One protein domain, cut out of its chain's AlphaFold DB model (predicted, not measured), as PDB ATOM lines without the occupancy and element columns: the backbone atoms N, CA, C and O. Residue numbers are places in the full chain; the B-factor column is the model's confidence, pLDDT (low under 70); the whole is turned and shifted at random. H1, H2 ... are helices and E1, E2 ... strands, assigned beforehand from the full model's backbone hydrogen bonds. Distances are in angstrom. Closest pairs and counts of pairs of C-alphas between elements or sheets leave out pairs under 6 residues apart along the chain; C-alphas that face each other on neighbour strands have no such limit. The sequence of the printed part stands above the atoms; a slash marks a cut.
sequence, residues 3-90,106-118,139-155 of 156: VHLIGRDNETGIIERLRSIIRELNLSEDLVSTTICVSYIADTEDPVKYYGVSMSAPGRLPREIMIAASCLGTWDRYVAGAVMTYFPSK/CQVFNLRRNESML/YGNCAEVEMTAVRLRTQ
ATOM      1  N   VAL A   3     -38.267 -19.817  20.939       87.19
ATOM      2  CA  VAL A   3     -37.746 -18.444  20.766       87.19
ATOM      3  C   VAL A   3     -36.475 -18.398  19.907       87.19
ATOM      4  O   VAL A   3     -36.382 -17.593  18.989       87.19
ATOM      5  N   HIS A   4     -35.512 -19.291  20.154       86.56
ATOM      6  CA  HIS A   4     -34.267 -19.354  19.378       86.56
ATOM      7  C   HIS A   4     -34.482 -19.836  17.939       86.56
ATOM      8  O   HIS A   4     -33.717 -19.458  17.063       86.56
ATOM      9  N   LEU A   5     -35.500 -20.671  17.698       89.06
ATOM     10  CA  LEU A   5     -35.794 -21.205  16.362       89.06
ATOM     11  C   LEU A   5     -36.490 -20.174  15.473       89.06
ATOM     12  O   LEU A   5     -36.240 -20.129  14.276       89.06
ATOM     13  N   ILE A   6     -37.389 -19.381  16.056       92.06
ATOM     14  CA  ILE A   6     -38.220 -18.422  15.319       92.06
ATOM     15  C   ILE A   6     -37.559 -17.042  15.233       92.06
ATOM     16  O   ILE A   6     -37.866 -16.265  14.331       92.06
ATOM     17  N   GLY A   7     -36.631 -16.754  16.142       90.75
ATOM     18  CA  GLY A   7     -36.038 -15.438  16.292       90.75
ATOM     19  C   GLY A   7     -36.797 -14.631  17.336       90.75
ATOM     20  O   GLY A   7     -38.028 -14.573  17.349       90.75
ATOM     21  N   ARG A   8     -36.033 -14.006  18.231       88.94
ATOM     22  CA  ARG A   8     -36.535 -13.299  19.413       88.94
ATOM     23  C   ARG A   8     -37.474 -12.131  19.097       88.94
ATOM     24  O   ARG A   8     -38.213 -11.718  19.977       88.94
ATOM     25  N   ASP A   9     -37.440 -11.594  17.885       91.50
ATOM     26  CA  ASP A   9     -38.209 -10.401  17.525       91.50
ATOM     27  C   ASP A   9     -39.618 -10.759  17.039       91.50
ATOM     28  O   ASP A   9     -40.565  -9.977  17.193       91.50
ATOM     29  N   ASN A  10     -39.793 -11.993  16.554       92.31
ATOM     30  CA  ASN A  10     -41.047 -12.505  16.019       92.31
ATOM     31  C   ASN A  10     -41.955 -13.065  17.132       92.31
ATOM     32  O   ASN A  10     -42.231 -14.261  17.230       92.31
ATOM     33  N   GLU A  11     -42.432 -12.154  17.984       92.25
ATOM     34  CA  GLU A  11     -43.350 -12.427  19.099       92.25
ATOM     35  C   GLU A  11     -44.593 -13.211  18.661       92.25
ATOM     36  O   GLU A  11     -44.915 -14.229  19.276       92.25
ATOM     37  N   THR A  12     -45.248 -12.785  17.578       92.81
ATOM     38  CA  THR A  12     -46.445 -13.448  17.046       92.81
ATOM     39  C   THR A  12     -46.140 -14.884  16.631       92.81
ATOM     40  O   THR A  12     -46.817 -15.801  17.092       92.81
ATOM     41  N   GLY A  13     -45.073 -15.105  15.856       93.56
ATOM     42  CA  GLY A  13     -44.674 -16.444  15.422       93.56
ATOM     43  C   GLY A  13     -44.304 -17.362  16.589       93.56
ATOM     44  O   GLY A  13     -44.678 -18.535  16.598       93.56
ATOM     45  N   ILE A  14     -43.628 -16.835  17.618       93.75
ATOM     46  CA  ILE A  14     -43.310 -17.584  18.846       93.75
ATOM     47  C   ILE A  14     -44.592 -18.038  19.543       93.75
ATOM     48  O   ILE A  14     -44.736 -19.221  19.867       93.75
ATOM     49  N   ILE A  15     -45.523 -17.109  19.768       92.31
ATOM     50  CA  ILE A  15     -46.789 -17.389  20.444       92.31
ATOM     51  C   ILE A  15     -47.600 -18.409  19.634       92.31
ATOM     52  O   ILE A  15     -48.075 -19.398  20.194       92.31
ATOM     53  N   GLU A  16     -47.733 -18.224  18.324       93.06
ATOM     54  CA  GLU A  16     -48.465 -19.138  17.444       93.06
ATOM     55  C   GLU A  16     -47.853 -20.539  17.416       93.06
ATOM     56  O   GLU A  16     -48.581 -21.530  17.532       93.06
ATOM     57  N   ARG A  17     -46.521 -20.648  17.353       92.12
ATOM     58  CA  ARG A  17     -45.852 -21.950  17.375       92.12
ATOM     59  C   ARG A  17     -46.058 -22.674  18.697       92.12
ATOM     60  O   ARG A  17     -46.346 -23.868  18.681       92.12
ATOM     61  N   LEU A  18     -45.951 -21.975  19.828       90.31
ATOM     62  CA  LEU A  18     -46.224 -22.568  21.140       90.31
ATOM     63  C   LEU A  18     -47.670 -23.065  21.240       90.31
ATOM     64  O   LEU A  18     -47.909 -24.157  21.751       90.31
ATOM     65  N   ARG A  19     -48.630 -22.316  20.692       89.88
ATOM     66  CA  ARG A  19     -50.032 -22.751  20.619       89.88
ATOM     67  C   ARG A  19     -50.212 -23.998  19.765       89.88
ATOM     68  O   ARG A  19     -50.966 -24.877  20.168       89.88
ATOM     69  N   SER A  20     -49.542 -24.073  18.614       89.88
ATOM     70  CA  SER A  20     -49.566 -25.261  17.749       89.88
ATOM     71  C   SER A  20     -49.062 -26.484  18.504       89.88
ATOM     72  O   SER A  20     -49.763 -27.484  18.575       89.88
ATOM     73  N   ILE A  21     -47.913 -26.355  19.173       87.94
ATOM     74  CA  ILE A  21     -47.309 -27.433  19.965       87.94
ATOM     75  C   ILE A  21     -48.267 -27.907  21.067       87.94
ATOM     76  O   ILE A  21     -48.472 -29.105  21.225       87.94
ATOM     77  N   ILE A  22     -48.901 -26.988  21.804       85.88
ATOM     78  CA  ILE A  22     -49.865 -27.351  22.858       85.88
ATOM     79  C   ILE A  22     -51.060 -28.129  22.286       85.88
ATOM     80  O   ILE A  22     -51.522 -29.072  22.925       85.88
ATOM     81  N   ARG A  23     -51.559 -27.755  21.098       85.38
ATOM     82  CA  ARG A  23     -52.665 -28.462  20.426       85.38
ATOM     83  C   ARG A  23     -52.235 -29.831  19.903       85.38
ATOM     84  O   ARG A  23     -52.950 -30.801  20.116       85.38
ATOM     85  N   GLU A  24     -51.083 -29.902  19.238       85.25
ATOM     86  CA  GLU A  24     -50.532 -31.127  18.641       85.25
ATOM     87  C   GLU A  24     -50.254 -32.192  19.694       85.25
ATOM     88  O   GLU A  24     -50.585 -33.359  19.505       85.25
ATOM     89  N   LEU A  25     -49.667 -31.786  20.819       78.81
ATOM     90  CA  LEU A  25     -49.304 -32.729  21.864       78.81
ATOM     91  C   LEU A  25     -50.525 -33.229  22.656       78.81
ATOM     92  O   LEU A  25     -50.378 -34.184  23.413       78.81
ATOM     93  N   ASN A  26     -51.700 -32.595  22.500       70.19
ATOM     94  CA  ASN A  26     -52.950 -32.904  23.209       70.19
ATOM     95  C   ASN A  26     -52.724 -33.233  24.699       70.19
ATOM     96  O   ASN A  26     -53.345 -34.143  25.251       70.19
ATOM     97  N   LEU A  27     -51.752 -32.549  25.317       64.56
ATOM     98  CA  LEU A  27     -51.212 -32.959  26.607       64.56
ATOM     99  C   LEU A  27     -52.313 -32.848  27.651       64.56
ATOM    100  O   LEU A  27     -52.893 -31.771  27.846       64.56
ATOM    101  N   SER A  28     -52.556 -33.965  28.341       61.12
ATOM    102  CA  SER A  28     -53.233 -33.958  29.630       61.12
ATOM    103  C   SER A  28     -52.532 -32.964  30.561       61.12
ATOM    104  O   SER A  28     -51.369 -32.630  30.363       61.12
ATOM    105  N   GLU A  29     -53.267 -32.459  31.549       57.84
ATOM    106  CA  GLU A  29     -52.980 -31.316  32.442       57.84
ATOM    107  C   GLU A  29     -51.585 -31.246  33.122       57.84
ATOM    108  O   GLU A  29     -51.269 -30.256  33.795       57.84
ATOM    109  N   ASP A  30     -50.721 -32.235  32.925       62.12
ATOM    110  CA  ASP A  30     -49.471 -32.413  33.642       62.12
ATOM    111  C   ASP A  30     -48.291 -31.821  32.847       62.12
ATOM    112  O   ASP A  30     -47.890 -32.333  31.804       62.12
ATOM    113  N   LEU A  31     -47.722 -30.724  33.370       65.81
ATOM    114  CA  LEU A  31     -46.495 -30.052  32.902       65.81
ATOM    115  C   LEU A  31     -46.580 -29.365  31.529       65.81
ATOM    116  O   LEU A  31     -45.631 -29.370  30.743       65.81
ATOM    117  N   VAL A  32     -47.689 -28.678  31.256       73.31
ATOM    118  CA  VAL A  32     -47.833 -27.835  30.062       73.31
ATOM    119  C   VAL A  32     -47.601 -26.375  30.426       73.31
ATOM    120  O   VAL A  32     -48.227 -25.831  31.339       73.31
ATOM    121  N   SER A  33     -46.744 -25.701  29.660       77.50
ATOM    122  CA  SER A  33     -46.672 -24.242  29.705       77.50
ATOM    123  C   SER A  33     -47.908 -23.656  29.037       77.50
ATOM    124  O   SER A  33     -48.038 -23.693  27.819       77.50
ATOM    125  N   THR A  34     -48.849 -23.145  29.826       83.50
ATOM    126  CA  THR A  34     -50.121 -22.606  29.304       83.50
ATOM    127  C   THR A  34     -50.128 -21.090  29.206       83.50
ATOM    128  O   THR A  34     -51.037 -20.511  28.613       83.50
ATOM    129  N   THR A  35     -49.109 -20.444  29.765       89.69
ATOM    130  CA  THR A  35     -48.988 -18.992  29.812       89.69
ATOM    131  C   THR A  35     -47.569 -18.586  29.442       89.69
ATOM    132  O   THR A  35     -46.613 -19.228  29.874       89.69
ATOM    133  N   ILE A  36     -47.443 -17.520  28.659       92.56
ATOM    134  CA  ILE A  36     -46.169 -16.889  28.306       92.56
ATOM    135  C   ILE A  36     -46.200 -15.416  28.706       92.56
ATOM    136  O   ILE A  36     -47.225 -14.753  28.568       92.56
ATOM    137  N   CYS A  37     -45.080 -14.904  29.194       93.44
ATOM    138  CA  CYS A  37     -44.843 -13.495  29.452       93.44
ATOM    139  C   CYS A  37     -43.792 -12.979  28.469       93.44
ATOM    140  O   CYS A  37     -42.746 -13.606  28.290       93.44
ATOM    141  N   VAL A  38     -44.077 -11.835  27.850       93.38
ATOM    142  CA  VAL A  38     -43.164 -11.109  26.970       93.38
ATOM    143  C   VAL A  38     -42.870  -9.755  27.591       93.38
ATOM    144  O   VAL A  38     -43.791  -9.020  27.957       93.38
ATOM    145  N   SER A  39     -41.591  -9.406  27.687       91.19
ATOM    146  CA  SER A  39     -41.174  -8.116  28.220       91.19
ATOM    147  C   SER A  39     -40.072  -7.462  27.414       91.19
ATOM    148  O   SER A  39     -39.138  -8.121  26.962       91.19
ATOM    149  N   TYR A  40     -40.174  -6.147  27.260       91.31
ATOM    150  CA  TYR A  40     -39.180  -5.314  26.593       91.31
ATOM    151  C   TYR A  40     -39.355  -3.842  26.993       91.31
ATOM    152  O   TYR A  40     -40.346  -3.476  27.625       91.31
ATOM    153  N   ILE A  41     -38.382  -2.992  26.659       88.88
ATOM    154  CA  ILE A  41     -38.483  -1.540  26.872       88.88
ATOM    155  C   ILE A  41     -39.211  -0.940  25.668       88.88
ATOM    156  O   ILE A  41     -38.716  -1.059  24.553       88.88
ATOM    157  N   ALA A  42     -40.385  -0.343  25.880       84.12
ATOM    158  CA  ALA A  42     -41.268   0.060  24.781       84.12
ATOM    159  C   ALA A  42     -40.710   1.208  23.922       84.12
ATOM    160  O   ALA A  42     -40.957   1.234  22.721       84.12
ATOM    161  N   ASP A  43     -39.921   2.104  24.519       83.31
ATOM    162  CA  ASP A  43     -39.464   3.351  23.888       83.31
ATOM    163  C   ASP A  43     -38.079   3.228  23.218       83.31
ATOM    164  O   ASP A  43     -37.374   4.219  23.050       83.31
ATOM    165  N   THR A  44     -37.622   2.008  22.921       86.75
ATOM    166  CA  THR A  44     -36.301   1.752  22.317       86.75
ATOM    167  C   THR A  44     -36.455   1.320  20.864       86.75
ATOM    168  O   THR A  44     -37.302   0.483  20.557       86.75
ATOM    169  N   GLU A  45     -35.628   1.880  19.981       81.94
ATOM    170  CA  GLU A  45     -35.499   1.417  18.600       81.94
ATOM    171  C   GLU A  45     -34.870   0.015  18.613       81.94
ATOM    172  O   GLU A  45     -33.818  -0.184  19.212       81.94
ATOM    173  N   ASP A  46     -35.566  -0.963  18.027       84.62
ATOM    174  CA  ASP A  46     -35.242  -2.398  18.088       84.62
ATOM    175  C   ASP A  46     -35.172  -2.994  19.520       84.62
ATOM    176  O   ASP A  46     -34.104  -3.292  20.071       84.62
ATOM    177  N   PRO A  47     -36.326  -3.144  20.200       88.38
ATOM    178  CA  PRO A  47     -36.347  -3.529  21.598       88.38
ATOM    179  C   PRO A  47     -36.047  -5.020  21.796       88.38
ATOM    180  O   PRO A  47     -36.788  -5.908  21.381       88.38
ATOM    181  N   VAL A  48     -35.015  -5.288  22.589       90.19
ATOM    182  CA  VAL A  48     -34.621  -6.617  23.070       90.19
ATOM    183  C   VAL A  48     -35.766  -7.269  23.869       90.19
ATOM    184  O   VAL A  48     -36.044  -6.888  25.012       90.19
ATOM    185  N   LYS A  49     -36.423  -8.279  23.276       92.25
ATOM    186  CA  LYS A  49     -37.541  -9.022  23.893       92.25
ATOM    187  C   LYS A  49     -37.085 -10.180  24.771       92.25
ATOM    188  O   LYS A  49     -36.240 -10.983  24.371       92.25
ATOM    189  N   TYR A  50     -37.680 -10.284  25.952       92.44
ATOM    190  CA  TYR A  50     -37.467 -11.341  26.934       92.44
ATOM    191  C   TYR A  50     -38.734 -12.163  27.096       92.44
ATOM    192  O   TYR A  50     -39.832 -11.611  27.154       92.44
ATOM    193  N   TYR A  51     -38.566 -13.477  27.195       92.25
ATOM    194  CA  TYR A  51     -39.661 -14.435  27.251       92.25
ATOM    195  C   TYR A  51     -39.536 -15.284  28.513       92.25
ATOM    196  O   TYR A  51     -38.440 -15.724  28.852       92.25
ATOM    197  N   GLY A  52     -40.659 -15.527  29.178       91.12
ATOM    198  CA  GLY A  52     -40.784 -16.491  30.271       91.12
ATOM    199  C   GLY A  52     -42.095 -17.250  30.150       91.12
ATOM    200  O   GLY A  52     -43.040 -16.752  29.539       91.12
ATOM    201  N   VAL A  53     -42.171 -18.455  30.697       88.88
ATOM    202  CA  VAL A  53     -43.360 -19.302  30.652       88.88
ATOM    203  C   VAL A  53     -43.779 -19.719  32.059       88.88
ATOM    204  O   VAL A  53     -43.004 -19.731  33.007       88.88
ATOM    205  N   SER A  54     -45.064 -20.005  32.234       85.38
ATOM    206  CA  SER A  54     -45.571 -20.587  33.478       85.38
ATOM    207  C   SER A  54     -45.871 -22.052  33.236       85.38
ATOM    208  O   SER A  54     -46.726 -22.376  32.406       85.38
ATOM    209  N   MET A  55     -45.185 -22.925  33.968       78.81
ATOM    210  CA  MET A  55     -45.392 -24.363  33.898       78.81
ATOM    211  C   MET A  55     -46.522 -24.793  34.844       78.81
ATOM    212  O   MET A  55     -46.571 -24.387  36.011       78.81
ATOM    213  N   SER A  56     -47.457 -25.611  34.347       72.31
ATOM    214  CA  SER A  56     -48.464 -26.225  35.213       72.31
ATOM    215  C   SER A  56     -47.806 -27.275  36.111       72.31
ATOM    216  O   SER A  56     -47.098 -28.153  35.635       72.31
ATOM    217  N   ALA A  57     -48.054 -27.203  37.418       75.88
ATOM    218  CA  ALA A  57     -47.823 -28.315  38.336       75.88
ATOM    219  C   ALA A  57     -49.144 -28.672  39.019       75.88
ATOM    220  O   ALA A  57     -49.705 -27.818  39.730       75.88
ATOM    221  N   PRO A  58     -49.651 -29.903  38.826       76.69
ATOM    222  CA  PRO A  58     -50.847 -30.356  39.514       76.69
ATOM    223  C   PRO A  58     -50.556 -30.469  41.015       76.69
ATOM    224  O   PRO A  58     -49.596 -31.100  41.450       76.69
ATOM    225  N   GLY A  59     -51.393 -29.833  41.831       79.44
ATOM    226  CA  GLY A  59     -51.265 -29.874  43.286       79.44
ATOM    227  C   GLY A  59     -50.254 -28.890  43.887       79.44
ATOM    228  O   GLY A  59     -49.548 -28.140  43.208       79.44
ATOM    229  N   ARG A  60     -50.250 -28.850  45.222       81.75
ATOM    230  CA  ARG A  60     -49.428 -27.924  46.011       81.75
ATOM    231  C   ARG A  60     -47.966 -28.363  46.058       81.75
ATOM    232  O   ARG A  60     -47.096 -27.578  45.711       81.75
ATOM    233  N   LEU A  61     -47.710 -29.612  46.446       84.12
ATOM    234  CA  LEU A  61     -46.351 -30.116  46.641       84.12
ATOM    235  C   LEU A  61     -45.508 -30.088  45.348       84.12
ATOM    236  O   LEU A  61     -44.413 -29.532  45.394       84.12
ATOM    237  N   PRO A  62     -45.990 -30.567  44.179       84.75
ATOM    238  CA  PRO A  62     -45.206 -30.489  42.941       84.75
ATOM    239  C   PRO A  62     -44.869 -29.052  42.532       84.75
ATOM    240  O   PRO A  62     -43.779 -28.780  42.037       84.75
ATOM    241  N   ARG A  63     -45.781 -28.110  42.796       83.19
ATOM    242  CA  ARG A  63     -45.569 -26.681  42.543       83.19
ATOM    243  C   ARG A  63     -44.490 -26.097  43.446       83.19
ATOM    244  O   ARG A  63     -43.612 -25.395  42.964       83.19
ATOM    245  N   GLU A  64     -44.547 -26.390  44.741       85.38
ATOM    246  CA  GLU A  64     -43.544 -25.934  45.708       85.38
ATOM    247  C   GLU A  64     -42.152 -26.491  45.372       85.38
ATOM    248  O   GLU A  64     -41.178 -25.741  45.379       85.38
ATOM    249  N   ILE A  65     -42.068 -27.768  44.979       86.75
ATOM    250  CA  ILE A  65     -40.821 -28.392  44.509       86.75
ATOM    251  C   ILE A  65     -40.297 -27.689  43.254       86.75
ATOM    252  O   ILE A  65     -39.115 -27.363  43.190       86.75
ATOM    253  N   MET A  66     -41.159 -27.419  42.269       86.56
ATOM    254  CA  MET A  66     -40.761 -26.734  41.037       86.56
ATOM    255  C   MET A  66     -40.226 -25.325  41.313       86.56
ATOM    256  O   MET A  66     -39.194 -24.941  40.759       86.56
ATOM    257  N   ILE A  67     -40.897 -24.565  42.181       86.69
ATOM    258  CA  ILE A  67     -40.457 -23.224  42.580       86.69
ATOM    259  C   ILE A  67     -39.098 -23.307  43.282       86.69
ATOM    260  O   ILE A  67     -38.181 -22.576  42.912       86.69
ATOM    261  N   ALA A  68     -38.942 -24.214  44.251       86.56
ATOM    262  CA  ALA A  68     -37.691 -24.384  44.986       86.56
ATOM    263  C   ALA A  68     -36.531 -24.792  44.063       86.56
ATOM    264  O   ALA A  68     -35.464 -24.181  44.109       86.56
ATOM    265  N   ALA A  69     -36.750 -25.761  43.170       88.12
ATOM    266  CA  ALA A  69     -35.761 -26.176  42.177       88.12
ATOM    267  C   ALA A  69     -35.376 -25.016  41.243       88.12
ATOM    268  O   ALA A  69     -34.194 -24.805  40.965       88.12
ATOM    269  N   SER A  70     -36.360 -24.217  40.817       87.75
ATOM    270  CA  SER A  70     -36.118 -23.038  39.979       87.75
ATOM    271  C   SER A  70     -35.296 -21.978  40.712       87.75
ATOM    272  O   SER A  70     -34.360 -21.443  40.126       87.75
ATOM    273  N   CYS A  71     -35.578 -21.724  41.994       86.25
ATOM    274  CA  CYS A  71     -34.802 -20.795  42.819       86.25
ATOM    275  C   CYS A  71     -33.349 -21.249  43.022       86.25
ATOM    276  O   CYS A  71     -32.458 -20.409  43.097       86.25
ATOM    277  N   LEU A  72     -33.104 -22.559  43.125       86.31
ATOM    278  CA  LEU A  72     -31.769 -23.103  43.389       86.31
ATOM    279  C   LEU A  72     -30.876 -23.179  42.146       86.31
ATOM    280  O   LEU A  72     -29.662 -23.056  42.279       86.31
ATOM    281  N   GLY A  73     -31.451 -23.429  40.966       82.00
ATOM    282  CA  GLY A  73     -30.657 -23.757  39.774       82.00
ATOM    283  C   GLY A  73     -30.942 -22.938  38.520       82.00
ATOM    284  O   GLY A  73     -30.057 -22.813  37.676       82.00
ATOM    285  N   THR A  74     -32.149 -22.389  38.364       83.88
ATOM    286  CA  THR A  74     -32.592 -21.842  37.068       83.88
ATOM    287  C   THR A  74     -32.724 -20.326  37.078       83.88
ATOM    288  O   THR A  74     -32.376 -19.669  36.094       83.88
ATOM    289  N   TRP A  75     -33.269 -19.754  38.149       88.50
ATOM    290  CA  TRP A  75     -33.539 -18.326  38.225       88.50
ATOM    291  C   TRP A  75     -32.327 -17.527  38.679       88.50
ATOM    292  O   TRP A  75     -31.463 -18.009  39.407       88.50
ATOM    293  N   ASP A  76     -32.294 -16.270  38.240       91.19
ATOM    294  CA  ASP A  76     -31.342 -15.290  38.740       91.19
ATOM    295  C   ASP A  76     -31.415 -15.189  40.271       91.19
ATOM    296  O   ASP A  76     -32.504 -15.234  40.847       91.19
ATOM    297  N   ARG A  77     -30.263 -14.997  40.928       87.81
ATOM    298  CA  ARG A  77     -30.161 -14.956  42.394       87.81
ATOM    299  C   ARG A  77     -31.069 -13.909  43.042       87.81
ATOM    300  O   ARG A  77     -31.560 -14.145  44.143       87.81
ATOM    301  N   TYR A  78     -31.303 -12.769  42.387       87.50
ATOM    302  CA  TYR A  78     -32.166 -11.716  42.915       87.50
ATOM    303  C   TYR A  78     -33.635 -12.112  42.807       87.50
ATOM    304  O   TYR A  78     -34.390 -11.911  43.753       87.50
ATOM    305  N   VAL A  79     -34.030 -12.739  41.694       87.50
ATOM    306  CA  VAL A  79     -35.389 -13.275  41.530       87.50
ATOM    307  C   VAL A  79     -35.635 -14.424  42.500       87.50
ATOM    308  O   VAL A  79     -36.659 -14.436  43.176       87.50
ATOM    309  N   ALA A  80     -34.689 -15.357  42.620       87.56
ATOM    310  CA  ALA A  80     -34.757 -16.454  43.576       87.56
ATOM    311  C   ALA A  80     -34.866 -15.927  45.013       87.56
ATOM    312  O   ALA A  80     -35.772 -16.320  45.742       87.56
ATOM    313  N   GLY A  81     -34.007 -14.977  45.398       84.44
ATOM    314  CA  GLY A  81     -34.070 -14.314  46.698       84.44
ATOM    315  C   GLY A  81     -35.428 -13.657  46.949       84.44
ATOM    316  O   GLY A  81     -36.022 -13.883  47.998       84.44
ATOM    317  N   ALA A  82     -35.957 -12.927  45.965       84.69
ATOM    318  CA  ALA A  82     -37.260 -12.279  46.059       84.69
ATOM    319  C   ALA A  82     -38.422 -13.281  46.157       84.69
ATOM    320  O   ALA A  82     -39.390 -13.024  46.856       84.69
ATOM    321  N   VAL A  83     -38.366 -14.443  45.503       84.31
ATOM    322  CA  VAL A  83     -39.397 -15.483  45.684       84.31
ATOM    323  C   VAL A  83     -39.276 -16.130  47.070       84.31
ATOM    324  O   VAL A  83     -40.284 -16.340  47.750       84.31
ATOM    325  N   MET A  84     -38.049 -16.388  47.526       80.94
ATOM    326  CA  MET A  84     -37.754 -17.019  48.817       80.94
ATOM    327  C   MET A  84     -38.021 -16.111  50.030       80.94
ATOM    328  O   MET A  84     -38.148 -16.605  51.146       80.94
ATOM    329  N   THR A  85     -38.169 -14.793  49.861       76.38
ATOM    330  CA  THR A  85     -38.650 -13.923  50.952       76.38
ATOM    331  C   THR A  85     -40.130 -14.146  51.276       76.38
ATOM    332  O   THR A  85     -40.546 -13.868  52.403       76.38
ATOM    333  N   TYR A  86     -40.917 -14.668  50.325       69.88
ATOM    334  CA  TYR A  86     -42.338 -15.007  50.506       69.88
ATOM    335  C   TYR A  86     -42.582 -16.509  50.695       69.88
ATOM    336  O   TYR A  86     -43.568 -16.902  51.322       69.88
ATOM    337  N   PHE A  87     -41.719 -17.358  50.133       63.50
ATOM    338  CA  PHE A  87     -41.817 -18.812  50.219       63.50
ATOM    339  C   PHE A  87     -40.762 -19.386  51.184       63.50
ATOM    340  O   PHE A  87     -39.585 -19.091  51.010       63.50
ATOM    341  N   PRO A  88     -41.118 -20.246  52.164       56.19
ATOM    342  CA  PRO A  88     -42.442 -20.824  52.436       56.19
ATOM    343  C   PRO A  88     -43.306 -20.027  53.434       56.19
ATOM    344  O   PRO A  88     -44.483 -20.342  53.618       56.19
ATOM    345  N   SER A  89     -42.756 -19.011  54.104       58.66
ATOM    346  CA  SER A  89     -43.466 -18.219  55.118       58.66
ATOM    347  C   SER A  89     -44.060 -16.936  54.528       58.66
ATOM    348  O   SER A  89     -43.319 -16.031  54.151       58.66
ATOM    349  N   LYS A  90     -45.396 -16.822  54.521       58.44
ATOM    350  CA  LYS A  90     -46.130 -15.629  54.062       58.44
ATOM    351  C   LYS A  90     -45.838 -14.415  54.956       58.44
ATOM    352  O   LYS A  90     -46.545 -14.198  55.940       58.44
ATOM    353  N   CYS A 106     -44.644  -5.422  30.085       88.69
ATOM    354  CA  CYS A 106     -44.713  -6.803  30.545       88.69
ATOM    355  C   CYS A 106     -46.109  -7.327  30.219       88.69
ATOM    356  O   CYS A 106     -47.076  -6.984  30.894       88.69
ATOM    357  N   GLN A 107     -46.223  -8.111  29.148       91.12
ATOM    358  CA  GLN A 107     -47.497  -8.636  28.673       91.12
ATOM    359  C   GLN A 107     -47.558 -10.142  28.875       91.12
ATOM    360  O   GLN A 107     -46.684 -10.876  28.419       91.12
ATOM    361  N   VAL A 108     -48.623 -10.600  29.522       91.56
ATOM    362  CA  VAL A 108     -48.898 -12.021  29.718       91.56
ATOM    363  C   VAL A 108     -49.932 -12.476  28.690       91.56
ATOM    364  O   VAL A 108     -50.881 -11.746  28.401       91.56
ATOM    365  N   PHE A 109     -49.758 -13.674  28.137       92.12
ATOM    366  CA  PHE A 109     -50.675 -14.290  27.184       92.12
ATOM    367  C   PHE A 109     -51.034 -15.706  27.619       92.12
ATOM    368  O   PHE A 109     -50.160 -16.529  27.895       92.12
ATOM    369  N   ASN A 110     -52.328 -16.013  27.602       90.38
ATOM    370  CA  ASN A 110     -52.828 -17.370  27.737       90.38
ATOM    371  C   ASN A 110     -52.729 -18.087  26.384       90.38
ATOM    372  O   ASN A 110     -53.374 -17.708  25.400       90.38
ATOM    373  N   LEU A 111     -51.920 -19.140  26.330       89.81
ATOM    374  CA  LEU A 111     -51.679 -19.905  25.113       89.81
ATOM    375  C   LEU A 111     -52.879 -20.792  24.747       89.81
ATOM    376  O   LEU A 111     -53.125 -21.012  23.567       89.81
ATOM    377  N   ARG A 112     -53.678 -21.247  25.718       85.44
ATOM    378  CA  ARG A 112     -54.875 -22.062  25.438       85.44
ATOM    379  C   ARG A 112     -56.051 -21.216  24.951       85.44
ATOM    380  O   ARG A 112     -56.717 -21.593  23.996       85.44
ATOM    381  N   ARG A 113     -56.290 -20.072  25.597       86.12
ATOM    382  CA  ARG A 113     -57.446 -19.197  25.328       86.12
ATOM    383  C   ARG A 113     -57.219 -18.164  24.227       86.12
ATOM    384  O   ARG A 113     -58.182 -17.582  23.756       86.12
ATOM    385  N   ASN A 114     -55.973 -17.954  23.801       86.06
ATOM    386  CA  ASN A 114     -55.614 -16.896  22.854       86.06
ATOM    387  C   ASN A 114     -55.990 -15.486  23.356       86.06
ATOM    388  O   ASN A 114     -56.523 -14.663  22.621       86.06
ATOM    389  N   GLU A 115     -55.694 -15.207  24.622       89.50
ATOM    390  CA  GLU A 115     -56.054 -13.939  25.261       89.50
ATOM    391  C   GLU A 115     -54.839 -13.320  25.955       89.50
ATOM    392  O   GLU A 115     -54.000 -14.032  26.515       89.50
ATOM    393  N   SER A 116     -54.750 -11.991  25.936       90.06
ATOM    394  CA  SER A 116     -53.841 -11.234  26.795       90.06
ATOM    395  C   SER A 116     -54.406 -11.150  28.212       90.06
ATOM    396  O   SER A 116     -55.596 -10.899  28.385       90.06
ATOM    397  N   MET A 117     -53.553 -11.306  29.218       89.38
ATOM    398  CA  MET A 117     -53.922 -11.224  30.630       89.38
ATOM    399  C   MET A 117     -53.105 -10.142  31.329       89.38
ATOM    400  O   MET A 117     -51.994  -9.810  30.904       89.38
ATOM    401  N   LEU A 118     -53.656  -9.608  32.415       87.56
ATOM    402  CA  LEU A 118     -52.886  -8.784  33.334       87.56
ATOM    403  C   LEU A 118     -51.955  -9.679  34.169       87.56
ATOM    404  O   LEU A 118     -52.305 -10.833  34.441       87.56
ATOM    405  N   TYR A 139     -46.392 -17.220  44.953       78.38
ATOM    406  CA  TYR A 139     -45.232 -16.531  44.387       78.38
ATOM    407  C   TYR A 139     -44.290 -17.536  43.713       78.38
ATOM    408  O   TYR A 139     -44.083 -18.634  44.221       78.38
ATOM    409  N   GLY A 140     -43.732 -17.163  42.561       76.81
ATOM    410  CA  GLY A 140     -42.779 -17.994  41.825       76.81
ATOM    411  C   GLY A 140     -43.374 -18.772  40.649       76.81
ATOM    412  O   GLY A 140     -42.685 -18.981  39.664       76.81
ATOM    413  N   ASN A 141     -44.653 -19.150  40.648       82.69
ATOM    414  CA  ASN A 141     -45.163 -20.035  39.581       82.69
ATOM    415  C   ASN A 141     -45.531 -19.316  38.265       82.69
ATOM    416  O   ASN A 141     -46.162 -19.904  37.388       82.69
ATOM    417  N   CYS A 142     -45.234 -18.028  38.135       88.06
ATOM    418  CA  CYS A 142     -45.781 -17.168  37.089       88.06
ATOM    419  C   CYS A 142     -44.750 -16.912  35.985       88.06
ATOM    420  O   CYS A 142     -43.548 -16.887  36.245       88.06
ATOM    421  N   ALA A 143     -45.222 -16.682  34.760       88.06
ATOM    422  CA  ALA A 143     -44.357 -16.501  33.595       88.06
ATOM    423  C   ALA A 143     -43.472 -15.246  33.717       88.06
ATOM    424  O   ALA A 143     -42.353 -15.205  33.210       88.06
ATOM    425  N   GLU A 144     -43.963 -14.235  34.429       90.12
ATOM    426  CA  GLU A 144     -43.275 -12.987  34.750       90.12
ATOM    427  C   GLU A 144     -42.014 -13.224  35.595       90.12
ATOM    428  O   GLU A 144     -41.022 -12.511  35.436       90.12
ATOM    429  N   VAL A 145     -42.020 -14.246  36.460       87.94
ATOM    430  CA  VAL A 145     -40.869 -14.606  37.302       87.94
ATOM    431  C   VAL A 145     -39.741 -15.149  36.437       87.94
ATOM    432  O   VAL A 145     -38.613 -14.661  36.515       87.94
ATOM    433  N   GLU A 146     -40.052 -16.105  35.560       88.19
ATOM    434  CA  GLU A 146     -39.066 -16.652  34.630       88.19
ATOM    435  C   GLU A 146     -38.557 -15.576  33.669       88.19
ATOM    436  O   GLU A 146     -37.350 -15.454  33.469       88.19
ATOM    437  N   MET A 147     -39.454 -14.746  33.129       89.06
ATOM    438  CA  MET A 147     -39.081 -13.637  32.255       89.06
ATOM    439  C   MET A 147     -38.092 -12.697  32.957       89.06
ATOM    440  O   MET A 147     -37.046 -12.369  32.392       89.06
ATOM    441  N   THR A 148     -38.376 -12.308  34.204       85.19
ATOM    442  CA  THR A 148     -37.504 -11.411  34.975       85.19
ATOM    443  C   THR A 148     -36.158 -12.076  35.261       85.19
ATOM    444  O   THR A 148     -35.112 -11.440  35.132       85.19
ATOM    445  N   ALA A 149     -36.157 -13.376  35.566       85.06
ATOM    446  CA  ALA A 149     -34.934 -14.145  35.771       85.06
ATOM    447  C   ALA A 149     -34.088 -14.266  34.494       85.06
ATOM    448  O   ALA A 149     -32.861 -14.215  34.558       85.06
ATOM    449  N   VAL A 150     -34.705 -14.431  33.321       85.88
ATOM    450  CA  VAL A 150     -33.996 -14.391  32.031       85.88
ATOM    451  C   VAL A 150     -33.417 -12.997  31.797       85.88
ATOM    452  O   VAL A 150     -32.242 -12.878  31.461       85.88
ATOM    453  N   ARG A 151     -34.204 -11.940  32.028       86.69
ATOM    454  CA  ARG A 151     -33.765 -10.553  31.841       86.69
ATOM    455  C   ARG A 151     -32.526 -10.223  32.674       86.69
ATOM    456  O   ARG A 151     -31.566  -9.696  32.118       86.69
ATOM    457  N   LEU A 152     -32.531 -10.534  33.971       85.25
ATOM    458  CA  LEU A 152     -31.405 -10.218  34.861       85.25
ATOM    459  C   LEU A 152     -30.143 -11.023  34.528       85.25
ATOM    460  O   LEU A 152     -29.056 -10.457  34.518       85.25
ATOM    461  N   ARG A 153     -30.282 -12.297  34.137       83.38
ATOM    462  CA  ARG A 153     -29.132 -13.117  33.713       83.38
ATOM    463  C   ARG A 153     -28.414 -12.579  32.479       83.38
ATOM    464  O   ARG A 153     -27.230 -12.824  32.331       83.38
ATOM    465  N   THR A 154     -29.112 -11.867  31.596       75.19
ATOM    466  CA  THR A 154     -28.503 -11.287  30.382       75.19
ATOM    467  C   THR A 154     -27.826  -9.931  30.596       75.19
ATOM    468  O   THR A 154     -27.334  -9.352  29.634       75.19
ATOM    469  N   GLN A 155     -27.843  -9.389  31.820       63.88
ATOM    470  CA  GLN A 155     -27.187  -8.118  32.162       63.88
ATOM    471  C   GLN A 155     -25.808  -8.305  32.818       63.88
ATOM    472  O   GLN A 155     -25.134  -7.314  33.102       63.88
TER     473      GLN A 155
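AT A GLANCE: This is residues 3 to 90, 106 to 118 and 139 to 155 of the 156 residues of an uncharacterized protein of Liparis tanakae (Tanaka's snailfish) (UniProt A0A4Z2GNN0). A twisted antiparallel sheet of four strands is the core, with helix H2 along one face and helix H5 slanting over the other. The helical hairpin H3 and H4 sits beyond H5, while little H1 meets H2. The 118 printed residues include five named helices and four named strands, along the chain H1 H2 E1 E2 H3 H4 E3 E4 H5; the sheet's order is E2, E1, E3, E4. The class is mixed, and the whole is compact, with a radius of gyration of the C-alphas of 14.7 A and spans of 40 by 37 by 25 A.

IN THESE COORDINATES: H1 is residues 3 to 6, from C-alpha 3 at (-37.746, -18.444, 20.766), and H2 is 11 to 24, 20.0 A long. E1 is 33 to 41, 24.3 A, and E2 50 to 55, 16.8 A. H3 is 60 to 74, 20.0 A, and H4 77 to 84. E3 is 106 to 110, E4 115 to 117, and H5 143 to 153, 15.6 A, ending at C-alpha 153 (-29.132, -13.117, 33.713).

HOW THE PARTS SIT: In hairpin E1 and E2, N 37 and O 52 are 2.8 A apart; between E1 and E3, N 38 and O 107, 2.8 A; in hairpin E3 and E4, N 110 and O 115, 2.8 A. H2 lies over E1, its height over the sheet 9.9 A. H5, on the opposite face, has a height of 5.3 A; the closest C-alphas of H5 and E2, Met 147 and Gly 52, are 3.9 A apart. H3 and H4 touch through residues 70 to 72 of H3, with C-alphas 71 and 80 closest at 4.4 A, at a shallow tilt of 19 degrees, opposite ways. H4 and H5 only just touch, with 3 pairs of C-alphas within 8 A, the closest Val 79 and Ala 149, 5.8 A. In H2, H3, H4 and H5 every O i to N i+4 pair is within hydrogen-bond range; H1 is too short for one.

THE WHOLE: The C-alphas of Glu 45 and Leu 61, the two farthest apart, are 43.6 A apart. Residues 91 to 105 and 119 to 138 are not printed, with C-alpha gaps of 25.2 A and 15.5 A. No link printed whole is long. The pLDDT is under 70 at residues 27 to 31, 86 to 90 and 155.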